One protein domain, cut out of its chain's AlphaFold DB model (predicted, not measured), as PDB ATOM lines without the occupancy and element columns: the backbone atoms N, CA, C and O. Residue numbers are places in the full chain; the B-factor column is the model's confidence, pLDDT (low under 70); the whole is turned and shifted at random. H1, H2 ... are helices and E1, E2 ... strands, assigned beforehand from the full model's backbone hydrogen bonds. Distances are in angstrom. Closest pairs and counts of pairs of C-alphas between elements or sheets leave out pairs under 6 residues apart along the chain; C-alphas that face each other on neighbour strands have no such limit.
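AT A GLANCE: This is residues 197 to 288 of the 326 residues of the protein "Hypothetical protein" of Polarella glacialis (UniProt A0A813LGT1). A small three-stranded sheet has one long helix, H2, crossing one of its faces with residues 262 to 272 and running on beyond the sheet, so that residues 277 to 283 stick out at one end of the domain. At the opposite end a long loop reaches out, its residues 220 to 226 sticking out, and the short helix H1 lies between that loop and the beginning of H2. The printed part has 92 residues, with elements in the order E1, E2, H1, E3, H2; the sheet is E1 - E2 - E3, all antiparallel. The class is mixed, helices and strands, with 40 residues, under half, in named elements. The whole is loose, with a radius of gyration of the C-alphas of 16.2 A, and elongated, spanning 53 by 31 by 26 A.

IN THESE COORDINATES: E2, residues 207 to 212, is 16.6 A long. E1, residues 197 to 201, measures 13.6 A and begins at C-alpha 197 (48.115, -30.601, 24.660). E3, residues 255 to 259, measures 13.5 A. H2, residues 262 to 281, is 28.6 A long, from C-alpha 262 (35.673, -20.416, 18.416) to C-alpha 281 (26.164, -46.671, 24.646). H1, residues 233 to 236, measures 4.9 A.

HOW THE PARTS SIT: E2 is the inner strand; E1 and E3 are edge strands. E1 and E2 form a hairpin, antiparallel at 161 degrees, with N 198 and O 210 within hydrogen-bond range at 2.9 A. E2 and E3 are antiparallel at 157 degrees, with N 209 and O 258 within hydrogen-bond range at 2.8 A. Residues 250 to 251 pair antiparallel with residues 256 to 257 of E3. H2 is on one face of the sheet, two layers of helix and sheet, at a height over the sheet of 9.5 A. It lies over E2 and only just over E1, on which 3 of its C-alphas fall. On the local plane it stands at 84 degrees to E2, across the strands. The closest C-alphas of E2 and H2, those of Val 207 and Ala 265, are 5.5 A apart. H1 and H2 only just touch, with 3 pairs of C-alphas within 8 A, through residues 263 to 264 of H2 alone; the closest are those of Leu 236 and Phe 264, 6.0 A. H1 is not on the sheet, but only just, with 4 pairs of C-alphas within 10 A, and it is apart from E1. In H2 every O i to N i+4 pair is within hydrogen-bond range; H1 is too short for such a pair, and its one O i to N i+3 pair is within range.

THE WHOLE: The two C-alphas farthest apart, those of Glu 222 and Gly 283, are 53.5 A apart. The printed part has no cut. The links E2 to H1, 20 residues, and H1 to E3, 18 residues, are long. The mean pLDDT of the printed part is 81.9; residues 217 to 228 and 285 to 288 are under 70.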
ATOM      1  N   LEU A 197      49.250 -31.505  24.773       88.62
ATOM      2  CA  LEU A 197      48.115 -30.601  24.660       88.62
ATOM      3  C   LEU A 197      47.047 -31.041  25.654       88.62
ATOM      4  O   LEU A 197      46.705 -32.218  25.722       88.62
ATOM      5  N   ARG A 198      46.498 -30.104  26.418       88.31
ATOM      6  CA  ARG A 198      45.366 -30.370  27.311       88.31
ATOM      7  C   ARG A 198      44.288 -29.344  27.046       88.31
ATOM      8  O   ARG A 198      44.600 -28.165  26.930       88.31
ATOM      9  N   CYS A 199      43.048 -29.794  26.955       90.62
ATOM     10  CA  CYS A 199      41.898 -28.923  26.758       90.62
ATOM     11  C   CYS A 199      41.003 -28.997  27.995       90.62
ATOM     12  O   CYS A 199      40.879 -30.065  28.592       90.62
ATOM     13  N   LEU A 200      40.408 -27.870  28.369       89.94
ATOM     14  CA  LEU A 200      39.473 -27.761  29.480       89.94
ATOM     15  C   LEU A 200      38.242 -26.989  29.012       89.94
ATOM     16  O   LEU A 200      38.373 -25.879  28.502       89.94
ATOM     17  N   LEU A 201      37.058 -27.576  29.182       89.94
ATOM     18  CA  LEU A 201      35.787 -26.874  29.021       89.94
ATOM     19  C   LEU A 201      35.430 -26.217  30.356       89.94
ATOM     20  O   LEU A 201      35.281 -26.904  31.362       89.94
ATOM     21  N   LEU A 202      35.315 -24.894  30.365       88.12
ATOM     22  CA  LEU A 202      34.974 -24.115  31.548       88.12
ATOM     23  C   LEU A 202      33.449 -24.050  31.767       88.12
ATOM     24  O   LEU A 202      32.684 -24.240  30.815       88.12
ATOM     25  N   PRO A 203      32.982 -23.734  32.996       87.44
ATOM     26  CA  PRO A 203      31.552 -23.610  33.302       87.44
ATOM     27  C   PRO A 203      30.819 -22.540  32.481       87.44
ATOM     28  O   PRO A 203      29.640 -22.689  32.183       87.44
ATOM     29  N   ASP A 204      31.524 -21.481  32.069       87.25
ATOM     30  CA  ASP A 204      30.997 -20.432  31.184       87.25
ATOM     31  C   ASP A 204      30.877 -20.883  29.712       87.25
ATOM     32  O   ASP A 204      30.494 -20.110  28.833       87.25
ATOM     33  N   GLY A 205      31.216 -22.142  29.430       86.44
ATOM     34  CA  GLY A 205      31.213 -22.733  28.105       86.44
ATOM     35  C   GLY A 205      32.419 -22.345  27.253       86.44
ATOM     36  O   GLY A 205      32.480 -22.763  26.097       86.44
ATOM     37  N   SER A 206      33.380 -21.570  27.751       90.19
ATOM     38  CA  SER A 206      34.622 -21.312  27.022       90.19
ATOM     39  C   SER A 206      35.584 -22.503  27.124       90.19
ATOM     40  O   SER A 206      35.457 -23.352  28.004       90.19
ATOM     41  N   VAL A 207      36.516 -22.621  26.176       94.06
ATOM     42  CA  VAL A 207      37.511 -23.704  26.161       94.06
ATOM     43  C   VAL A 207      38.898 -23.105  26.326       94.06
ATOM     44  O   VAL A 207      39.265 -22.173  25.608       94.06
ATOM     45  N   GLU A 208      39.678 -23.654  27.250       94.62
ATOM     46  CA  GLU A 208      41.090 -23.327  27.432       94.62
ATOM     47  C   GLU A 208      41.977 -24.465  26.925       94.62
ATOM     48  O   GLU A 208      41.663 -25.644  27.091       94.62
ATOM     49  N   ILE A 209      43.106 -24.106  26.316       93.25
ATOM     50  CA  ILE A 209      44.101 -25.035  25.785       93.25
ATOM     51  C   ILE A 209      45.428 -24.771  26.490       93.25
ATOM     52  O   ILE A 209      46.033 -23.712  26.330       93.25
ATOM     53  N   SER A 210      45.902 -25.751  27.252       92.62
ATOM     54  CA  SER A 210      47.247 -25.778  27.815       92.62
ATOM     55  C   SER A 210      48.201 -26.490  26.862       92.62
ATOM     56  O   SER A 210      47.982 -27.647  26.490       92.62
ATOM     57  N   VAL A 211      49.267 -25.798  26.474       91.38
ATOM     58  CA  VAL A 211      50.285 -26.275  25.536       91.38
ATOM     59  C   VAL A 211      51.632 -26.332  26.240       91.38
ATOM     60  O   VAL A 211      52.058 -25.361  26.866       91.38
ATOM     61  N   SER A 212      52.319 -27.473  26.151       88.88
ATOM     62  CA  SER A 212      53.684 -27.604  26.673       88.88
ATOM     63  C   SER A 212      54.630 -26.598  26.016       88.88
ATOM     64  O   SER A 212      54.631 -26.454  24.796       88.88
ATOM     65  N   ASN A 213      55.526 -26.000  26.805       86.38
ATOM     66  CA  ASN A 213      56.559 -25.086  26.299       86.38
ATOM     67  C   ASN A 213      57.426 -25.731  25.200       86.38
ATOM     68  O   ASN A 213      57.894 -25.043  24.306       86.38
ATOM     69  N   THR A 214      57.584 -27.061  25.213       80.69
ATOM     70  CA  THR A 214      58.336 -27.811  24.185       80.69
ATOM     71  C   THR A 214      57.669 -27.836  22.806       80.69
ATOM     72  O   THR A 214      58.314 -28.200  21.828       80.69
ATOM     73  N   MET A 215      56.383 -27.487  22.720       80.19
ATOM     74  CA  MET A 215      55.642 -27.372  21.460       80.19
ATOM     75  C   MET A 215      55.491 -25.926  20.995       80.19
ATOM     76  O   MET A 215      55.099 -25.704  19.853       80.19
ATOM     77  N   MET A 216      55.801 -24.964  21.869       75.56
ATOM     78  CA  MET A 216      55.774 -23.533  21.581       75.56
ATOM     79  C   MET A 216      57.059 -23.131  20.852       75.56
ATOM     80  O   MET A 216      57.860 -22.349  21.356       75.56
ATOM     81  N   LEU A 217      57.284 -23.740  19.689       68.69
ATOM     82  CA  LEU A 217      58.367 -23.382  18.787       68.69
ATOM     83  C   LEU A 217      57.796 -22.452  17.720       68.69
ATOM     84  O   LEU A 217      56.782 -22.773  17.093       68.69
ATOM     85  N   GLU A 218      58.431 -21.302  17.530       58.03
ATOM     86  CA  GLU A 218      58.208 -20.484  16.345       58.03
ATOM     87  C   GLU A 218      59.135 -20.985  15.233       58.03
ATOM     88  O   GLU A 218      60.280 -21.358  15.508       58.03
ATOM     89  N   PRO A 219      58.666 -21.045  13.978       55.38
ATOM     90  CA  PRO A 219      59.558 -21.293  12.862       55.38
ATOM     91  C   PRO A 219      60.501 -20.092  12.736       55.38
ATOM     92  O   PRO A 219      60.115 -19.056  12.201       55.38
ATOM     93  N   GLU A 220      61.733 -20.202  13.241       55.41
ATOM     94  CA  GLU A 220      62.752 -19.185  12.973       55.41
ATOM     95  C   GLU A 220      62.942 -19.053  11.454       55.41
ATOM     96  O   GLU A 220      62.954 -20.053  10.725       55.41
ATOM     97  N   GLU A 221      63.106 -17.821  10.961       54.31
ATOM     98  CA  GLU A 221      63.281 -17.547   9.529       54.31
ATOM     99  C   GLU A 221      64.455 -18.329   8.914       54.31
ATOM    100  O   GLU A 221      64.345 -18.795   7.778       54.31
ATOM    101  N   GLU A 222      65.529 -18.548   9.680       51.31
ATOM    102  CA  GLU A 222      66.707 -19.332   9.276       51.31
ATOM    103  C   GLU A 222      66.483 -20.856   9.323       51.31
ATOM    104  O   GLU A 222      67.165 -21.599   8.616       51.31
ATOM    105  N   ASN A 223      65.492 -21.341  10.081       49.72
ATOM    106  CA  ASN A 223      65.186 -22.769  10.233       49.72
ATOM    107  C   ASN A 223      64.024 -23.259   9.353       49.72
ATOM    108  O   ASN A 223      63.639 -24.427   9.449       49.72
ATOM    109  N   LYS A 224      63.508 -22.434   8.427       48.84
ATOM    110  CA  LYS A 224      62.462 -22.819   7.451       48.84
ATOM    111  C   LYS A 224      62.812 -24.063   6.611       48.84
ATOM    112  O   LYS A 224      61.916 -24.703   6.065       48.84
ATOM    113  N   CYS A 225      64.093 -24.425   6.524       42.78
ATOM    114  CA  CYS A 225      64.581 -25.605   5.802       42.78
ATOM    115  C   CYS A 225      64.560 -26.906   6.627       42.78
ATOM    116  O   CYS A 225      64.685 -27.989   6.051       42.78
ATOM    117  N   ASN A 226      64.373 -26.836   7.949       50.22
ATOM    118  CA  ASN A 226      64.198 -28.015   8.789       50.22
ATOM    119  C   ASN A 226      62.714 -28.368   8.813       50.22
ATOM    120  O   ASN A 226      61.933 -27.822   9.588       50.22
ATOM    121  N   ALA A 227      62.317 -29.269   7.917       55.41
ATOM    122  CA  ALA A 227      60.972 -29.816   7.873       55.41
ATOM    123  C   ALA A 227      60.582 -30.360   9.264       55.41
ATOM    124  O   ALA A 227      61.060 -31.403   9.709       55.41
ATOM    125  N   ALA A 228      59.727 -29.619   9.963       65.62
ATOM    126  CA  ALA A 228      59.222 -29.938  11.291       65.62
ATOM    127  C   ALA A 228      57.698 -29.779  11.307       65.62
ATOM    128  O   ALA A 228      57.124 -29.018  10.526       65.62
ATOM    129  N   LEU A 229      57.028 -30.540  12.178       73.75
ATOM    130  CA  LEU A 229      55.603 -30.348  12.438       73.75
ATOM    131  C   LEU A 229      55.439 -29.269  13.497       73.75
ATOM    132  O   LEU A 229      55.937 -29.414  14.612       73.75
ATOM    133  N   PHE A 230      54.688 -28.235  13.148       80.25
ATOM    134  CA  PHE A 230      54.330 -27.156  14.053       80.25
ATOM    135  C   PHE A 230      52.845 -27.218  14.378       80.25
ATOM    136  O   PHE A 230      52.022 -27.654  13.564       80.25
ATOM    137  N   LEU A 231      52.496 -26.764  15.578       83.12
ATOM    138  CA  LEU A 231      51.104 -26.538  15.924       83.12
ATOM    139  C   LEU A 231      50.549 -25.401  15.074       83.12
ATOM    140  O   LEU A 231      51.172 -24.356  14.908       83.12
ATOM    141  N   ASN A 232      49.345 -25.602  14.553       86.62
ATOM    142  CA  ASN A 232      48.636 -24.550  13.849       86.62
ATOM    143  C   ASN A 232      47.938 -23.647  14.877       86.62
ATOM    144  O   ASN A 232      46.785 -23.890  15.239       86.62
ATOM    145  N   TYR A 233      48.654 -22.634  15.368       87.62
ATOM    146  CA  TYR A 233      48.132 -21.706  16.375       87.62
ATOM    147  C   TYR A 233      46.886 -20.957  15.894       87.62
ATOM    148  O   TYR A 233      45.967 -20.779  16.685       87.62
ATOM    149  N   ASP A 234      46.796 -20.614  14.603       87.31
ATOM    150  CA  ASP A 234      45.625 -19.938  14.020       87.31
ATOM    151  C   ASP A 234      44.334 -20.735  14.193       87.31
ATOM    152  O   ASP A 234      43.263 -20.163  14.380       87.31
ATOM    153  N   LYS A 235      44.429 -22.065  14.122       89.38
ATOM    154  CA  LYS A 235      43.281 -22.944  14.346       89.38
ATOM    155  C   LYS A 235      43.009 -23.170  15.826       89.38
ATOM    156  O   LYS A 235      41.858 -23.396  16.188       89.38
ATOM    157  N   LEU A 236      44.035 -23.142  16.673       89.75
ATOM    158  CA  LEU A 236      43.913 -23.505  18.084       89.75
ATOM    159  C   LEU A 236      43.489 -22.335  18.968       89.75
ATOM    160  O   LEU A 236      42.614 -22.519  19.805       89.75
ATOM    161  N   PHE A 237      44.085 -21.156  18.809       92.44
ATOM    162  CA  PHE A 237      43.965 -20.066  19.778       92.44
ATOM    163  C   PHE A 237      43.038 -18.951  19.304       92.44
ATOM    164  O   PHE A 237      42.949 -18.652  18.113       92.44
ATOM    165  N   ALA A 238      42.364 -18.316  20.260       93.25
ATOM    166  CA  ALA A 238      41.617 -17.094  20.014       93.25
ATOM    167  C   ALA A 238      42.559 -15.958  19.587       93.25
ATOM    168  O   ALA A 238      43.704 -15.847  20.048       93.25
ATOM    169  N   LYS A 239      42.047 -15.094  18.712       91.12
ATOM    170  CA  LYS A 239      42.722 -13.876  18.268       91.12
ATOM    171  C   LYS A 239      42.024 -12.650  18.845       91.12
ATOM    172  O   LYS A 239      40.822 -12.683  19.093       91.12
ATOM    173  N   CYS A 240      42.793 -11.596  19.064       87.56
ATOM    174  CA  CYS A 240      42.299 -10.262  19.369       87.56
ATOM    175  C   CYS A 240      41.683  -9.619  18.112       87.56
ATOM    176  O   CYS A 240      41.901 -10.090  16.993       87.56
ATOM    177  N   ASP A 241      40.956  -8.512  18.288       85.75
ATOM    178  CA  ASP A 241      40.291  -7.784  17.192       85.75
ATOM    179  C   ASP A 241      41.269  -7.264  16.123       85.75
ATOM    180  O   ASP A 241      40.911  -7.111  14.957       85.75
ATOM    181  N   ASP A 242      42.525  -7.029  16.507       85.75
ATOM    182  CA  ASP A 242      43.617  -6.635  15.611       85.75
ATOM    183  C   ASP A 242      44.237  -7.817  14.836       85.75
ATOM    184  O   ASP A 242      45.183  -7.639  14.068       85.75
ATOM    185  N   GLY A 243      43.715  -9.032  15.026       81.06
ATOM    186  CA  GLY A 243      44.192 -10.260  14.396       81.06
ATOM    187  C   GLY A 243      45.427 -10.883  15.055       81.06
ATOM    188  O   GLY A 243      45.876 -11.939  14.597       81.06
ATOM    189  N   SER A 244      45.965 -10.279  16.121       84.62
ATOM    190  CA  SER A 244      47.053 -10.855  16.916       84.62
ATOM    191  C   SER A 244      46.557 -11.999  17.809       84.62
ATOM    192  O   SER A 244      45.367 -12.108  18.106       84.62
ATOM    193  N   PHE A 245      47.449 -12.893  18.242       83.31
ATOM    194  CA  PHE A 245      47.077 -13.930  19.209       83.31
ATOM    195  C   PHE A 245      46.827 -13.323  20.589       83.31
ATOM    196  O   PHE A 245      47.614 -12.505  21.068       83.31
ATOM    197  N   SER A 246      45.771 -13.783  21.265       81.31
ATOM    198  CA  SER A 246      45.540 -13.392  22.655       81.31
ATOM    199  C   SER A 246      46.728 -13.802  23.529       81.31
ATOM    200  O   SER A 246      47.263 -14.904  23.380       81.31
ATOM    201  N   SER A 247      47.126 -12.934  24.463       85.44
ATOM    202  CA  SER A 247      48.134 -13.295  25.464       85.44
ATOM    203  C   SER A 247      47.686 -14.528  26.265       85.44
ATOM    204  O   SER A 247      46.485 -14.692  26.494       85.44
ATOM    205  N   PRO A 248      48.621 -15.385  26.727       90.44
ATOM    206  CA  PRO A 248      48.268 -16.534  27.551       90.44
ATOM    207  C   PRO A 248      47.469 -16.097  28.782       90.44
ATOM    208  O   PRO A 248      47.897 -15.194  29.503       90.44
ATOM    209  N   VAL A 249      46.358 -16.784  29.048       91.25
ATOM    210  CA  VAL A 249      45.534 -16.596  30.250       91.25
ATOM    211  C   VAL A 249      46.337 -16.983  31.494       91.25
ATOM    212  O   VAL A 249      46.300 -16.292  32.509       91.25
ATOM    213  N   PHE A 250      47.133 -18.054  31.390       90.31
ATOM    214  CA  PHE A 250      48.067 -18.472  32.431       90.31
ATOM    215  C   PHE A 250      49.420 -18.871  31.847       90.31
ATOM    216  O   PHE A 250      49.511 -19.489  30.785       90.31
ATOM    217  N   ARG A 251      50.486 -18.588  32.602       91.25
ATOM    218  CA  ARG A 251      51.825 -19.135  32.358       91.25
ATOM    219  C   ARG A 251      52.218 -20.053  33.503       91.25
ATOM    220  O   ARG A 251      52.180 -19.656  34.662       91.25
ATOM    221  N   ARG A 252      52.604 -21.280  33.172       86.06
ATOM    222  CA  ARG A 252      53.145 -22.272  34.104       86.06
ATOM    223  C   ARG A 252      54.612 -22.517  33.770       86.06
ATOM    224  O   ARG A 252      55.056 -22.240  32.659       86.06
ATOM    225  N   GLY A 253      55.358 -23.108  34.703       85.94
ATOM    226  CA  GLY A 253      56.778 -23.413  34.484       85.94
ATOM    227  C   GLY A 253      57.046 -24.283  33.246       85.94
ATOM    228  O   GLY A 253      58.099 -24.168  32.631       85.94
ATOM    229  N   THR A 254      56.083 -25.118  32.840       87.19
ATOM    230  CA  THR A 254      56.229 -26.080  31.731       87.19
ATOM    231  C   THR A 254      55.181 -25.942  30.622       87.19
ATOM    232  O   THR A 254      55.216 -26.711  29.657       87.19
ATOM    233  N   SER A 255      54.237 -25.004  30.744       91.75
ATOM    234  CA  SER A 255      53.146 -24.825  29.776       91.75
ATOM    235  C   SER A 255      52.591 -23.402  29.748       91.75
ATOM    236  O   SER A 255      52.686 -22.657  30.725       91.75
ATOM    237  N   LEU A 256      51.953 -23.056  28.634       92.81
ATOM    238  CA  LEU A 256      51.180 -21.834  28.446       92.81
ATOM    239  C   LEU A 256      49.717 -22.201  28.208       92.81
ATOM    240  O   LEU A 256      49.431 -23.153  27.485       92.81
ATOM    241  N   VAL A 257      48.798 -21.457  28.819       93.88
ATOM    242  CA  VAL A 257      47.354 -21.669  28.680       93.88
ATOM    243  C   VAL A 257      46.762 -20.532  27.866       93.88
ATOM    244  O   VAL A 257      46.926 -19.370  28.229       93.88
ATOM    245  N   TYR A 258      46.059 -20.868  26.792       94.19
ATOM    246  CA  TYR A 258      45.388 -19.926  25.899       94.19
ATOM    247  C   TYR A 258      43.891 -20.201  25.860       94.19
ATOM    248  O   TYR A 258      43.455 -21.336  26.054       94.19
ATOM    249  N   ARG A 259      43.103 -19.178  25.535       94.69
ATOM    250  CA  ARG A 259      41.709 -19.387  25.142       94.69
ATOM    251  C   ARG A 259      41.671 -20.000  23.739       94.69
ATOM    252  O   ARG A 259      42.421 -19.579  22.856       94.69
ATOM    253  N   ALA A 260      40.828 -21.008  23.549       94.69
ATOM    254  CA  ALA A 260      40.644 -21.659  22.260       94.69
ATOM    255  C   ALA A 260      39.986 -20.719  21.240       94.69
ATOM    256  O   ALA A 260      39.181 -19.868  21.615       94.69
ATOM    257  N   SER A 261      40.274 -20.918  19.954       94.31
ATOM    258  CA  SER A 261      39.495 -20.306  18.872       94.31
ATOM    259  C   SER A 261      38.048 -20.810  18.911       94.31
ATOM    260  O   SER A 261      37.805 -21.955  19.302       94.31
ATOM    261  N   ASP A 262      37.088 -20.010  18.444       92.00
ATOM    262  CA  ASP A 262      35.673 -20.416  18.416       92.00
ATOM    263  C   ASP A 262      35.462 -21.710  17.621       92.00
ATOM    264  O   ASP A 262      34.718 -22.602  18.035       92.00
ATOM    265  N   SER A 263      36.176 -21.843  16.498       92.00
ATOM    266  CA  SER A 263      36.109 -23.023  15.636       92.00
ATOM    267  C   SER A 263      36.602 -24.289  16.341       92.00
ATOM    268  O   SER A 263      35.967 -25.341  16.245       92.00
ATOM    269  N   PHE A 264      37.698 -24.187  17.098       92.56
ATOM    270  CA  PHE A 264      38.227 -25.306  17.865       92.56
ATOM    271  C   PHE A 264      37.339 -25.617  19.065       92.56
ATOM    272  O   PHE A 264      37.039 -26.781  19.312       92.56
ATOM    273  N   ALA A 265      36.875 -24.594  19.783       92.81
ATOM    274  CA  ALA A 265      35.993 -24.753  20.930       92.81
ATOM    275  C   ALA A 265      34.687 -25.462  20.543       92.81
ATOM    276  O   ALA A 265      34.264 -26.387  21.236       92.81
ATOM    277  N   ALA A 266      34.074 -25.084  19.416       91.38
ATOM    278  CA  ALA A 266      32.886 -25.752  18.890       91.38
ATOM    279  C   ALA A 266      33.161 -27.227  18.548       91.38
ATOM    280  O   ALA A 266      32.419 -28.108  18.982       91.38
ATOM    281  N   ALA A 267      34.257 -27.511  17.834       90.62
ATOM    282  CA  ALA A 267      34.645 -28.878  17.489       90.62
ATOM    283  C   ALA A 267      34.949 -29.737  18.730       90.62
ATOM    284  O   ALA A 267      34.571 -30.906  18.787       90.62
ATOM    285  N   TYR A 268      35.599 -29.156  19.740       89.56
ATOM    286  CA  TYR A 268      35.940 -29.838  20.984       89.56
ATOM    287  C   TYR A 268      34.697 -30.194  21.809       89.56
ATOM    288  O   TYR A 268      34.594 -31.319  22.295       89.56
ATOM    289  N   LYS A 269      33.722 -29.283  21.915       89.56
ATOM    290  CA  LYS A 269      32.442 -29.560  22.591       89.56
ATOM    291  C   LYS A 269      31.696 -30.717  21.933       89.56
ATOM    292  O   LYS A 269      31.298 -31.647  22.628       89.56
ATOM    293  N   LEU A 270      31.593 -30.700  20.602       89.62
ATOM    294  CA  LEU A 270      30.980 -31.793  19.840       89.62
ATOM    295  C   LEU A 270      31.704 -33.126  20.075       89.62
ATOM    296  O   LEU A 270      31.059 -34.159  20.237       89.62
ATOM    297  N   ALA A 271      33.039 -33.112  20.138       87.31
ATOM    298  CA  ALA A 271      33.825 -34.313  20.411       87.31
ATOM    299  C   ALA A 271      33.594 -34.866  21.831       87.31
ATOM    300  O   ALA A 271      33.507 -36.081  21.997       87.31
ATOM    301  N   ILE A 272      33.458 -33.999  22.844       86.44
ATOM    302  CA  ILE A 272      33.103 -34.416  24.210       86.44
ATOM    303  C   ILE A 272      31.713 -35.060  24.234       86.44
ATOM    304  O   ILE A 272      31.527 -36.094  24.873       86.44
ATOM    305  N   GLU A 273      30.730 -34.457  23.568       86.69
ATOM    306  CA  GLU A 273      29.362 -34.984  23.510       86.69
ATOM    307  C   GLU A 273      29.307 -36.352  22.818       86.69
ATOM    308  O   GLU A 273      28.687 -37.278  23.341       86.69
ATOM    309  N   ASP A 274      30.013 -36.508  21.696       84.50
ATOM    310  CA  ASP A 274      30.149 -37.785  20.987       84.50
ATOM    311  C   ASP A 274      30.830 -38.854  21.862       84.50
ATOM    312  O   ASP A 274      30.371 -39.997  21.936       84.50
ATOM    313  N   GLU A 275      31.888 -38.497  22.596       83.50
ATOM    314  CA  GLU A 275      32.547 -39.430  23.514       83.50
ATOM    315  C   GLU A 275      31.637 -39.837  24.681       83.50
ATOM    316  O   GLU A 275      31.569 -41.020  25.031       83.50
ATOM    317  N   LYS A 276      30.885 -38.888  25.257       83.81
ATOM    318  CA  LYS A 276      29.876 -39.175  26.287       83.81
ATOM    319  C   LYS A 276      28.811 -40.130  25.753       83.81
ATOM    320  O   LYS A 276      28.518 -41.129  26.407       83.81
ATOM    321  N   ALA A 277      28.286 -39.878  24.554       82.12
ATOM    322  CA  ALA A 277      27.305 -40.748  23.910       82.12
ATOM    323  C   ALA A 277      27.855 -42.170  23.704       82.12
ATOM    324  O   ALA A 277      27.172 -43.147  24.017       82.12
ATOM    325  N   LYS A 278      29.114 -42.302  23.264       83.62
ATOM    326  CA  LYS A 278      29.798 -43.598  23.113       83.62
ATOM    327  C   LYS A 278      29.985 -44.330  24.442       83.62
ATOM    328  O   LYS A 278      29.738 -45.532  24.500       83.62
ATOM    329  N   LYS A 279      30.393 -43.633  25.511       80.31
ATOM    330  CA  LYS A 279      30.540 -44.221  26.857       80.31
ATOM    331  C   LYS A 279      29.200 -44.732  27.393       80.31
ATOM    332  O   LYS A 279      29.129 -45.867  27.860       80.31
ATOM    333  N   VAL A 280      28.137 -43.939  27.252       82.75
ATOM    334  CA  VAL A 280      26.774 -44.333  27.643       82.75
ATOM    335  C   VAL A 280      26.299 -45.541  26.833       82.75
ATOM    336  O   VAL A 280      25.814 -46.510  27.412       82.75
ATOM    337  N   ALA A 281      26.501 -45.538  25.511       82.31
ATOM    338  CA  ALA A 281      26.164 -46.671  24.646       82.31
ATOM    339  C   ALA A 281      26.952 -47.948  24.999       82.31
ATOM    340  O   ALA A 281      26.439 -49.054  24.846       82.31
ATOM    341  N   ALA A 282      28.176 -47.804  25.515       81.94
ATOM    342  CA  ALA A 282      28.997 -48.903  26.019       81.94
ATOM    343  C   ALA A 282      28.629 -49.353  27.451       81.94
ATOM    344  O   ALA A 282      29.302 -50.222  28.004       81.94
ATOM    345  N   GLY A 283      27.588 -48.773  28.064       74.00
ATOM    346  CA  GLY A 283      27.149 -49.101  29.424       74.00
ATOM    347  C   GLY A 283      28.080 -48.589  30.527       74.00
ATOM    348  O   GLY A 283      27.987 -49.043  31.667       74.00
ATOM    349  N   ILE A 284      28.985 -47.660  30.208       78.19
ATOM    350  CA  ILE A 284      29.884 -47.040  31.182       78.19
ATOM    351  C   ILE A 284      29.108 -45.935  31.899       78.19
ATOM    352  O   ILE A 284      28.638 -44.983  31.273       78.19
ATOM    353  N   ARG A 285      28.973 -46.062  33.222       68.94
ATOM    354  CA  ARG A 285      28.390 -45.019  34.069       68.94
ATOM    355  C   ARG A 285      29.353 -43.833  34.098       68.94
ATOM    356  O   ARG A 285      30.505 -44.004  34.478       68.94
ATOM    357  N   LEU A 286      28.883 -42.669  33.663       62.56
ATOM    358  CA  LEU A 286      29.632 -41.419  33.782       62.56
ATOM    359  C   LEU A 286      29.677 -41.040  35.270       62.56
ATOM    360  O   LEU A 286      28.625 -41.017  35.913       62.56
ATOM    361  N   GLU A 287      30.868 -40.814  35.825       53.56
ATOM    362  CA  GLU A 287      31.016 -40.275  37.185       53.56
ATOM    363  C   GLU A 287      30.991 -38.740  37.152       53.56
ATOM    364  O   GLU A 287      31.325 -38.133  36.135       53.56
ATOM    365  N   ASP A 288      30.644 -38.091  38.269       43.31
ATOM    366  CA  ASP A 288      30.667 -36.620  38.387       43.31
ATOM    367  C   ASP A 288      32.083 -36.029  38.198       43.31
ATOM    368  O   ASP A 288      32.238 -34.856  37.871       43.31
TER     369      ASP A 288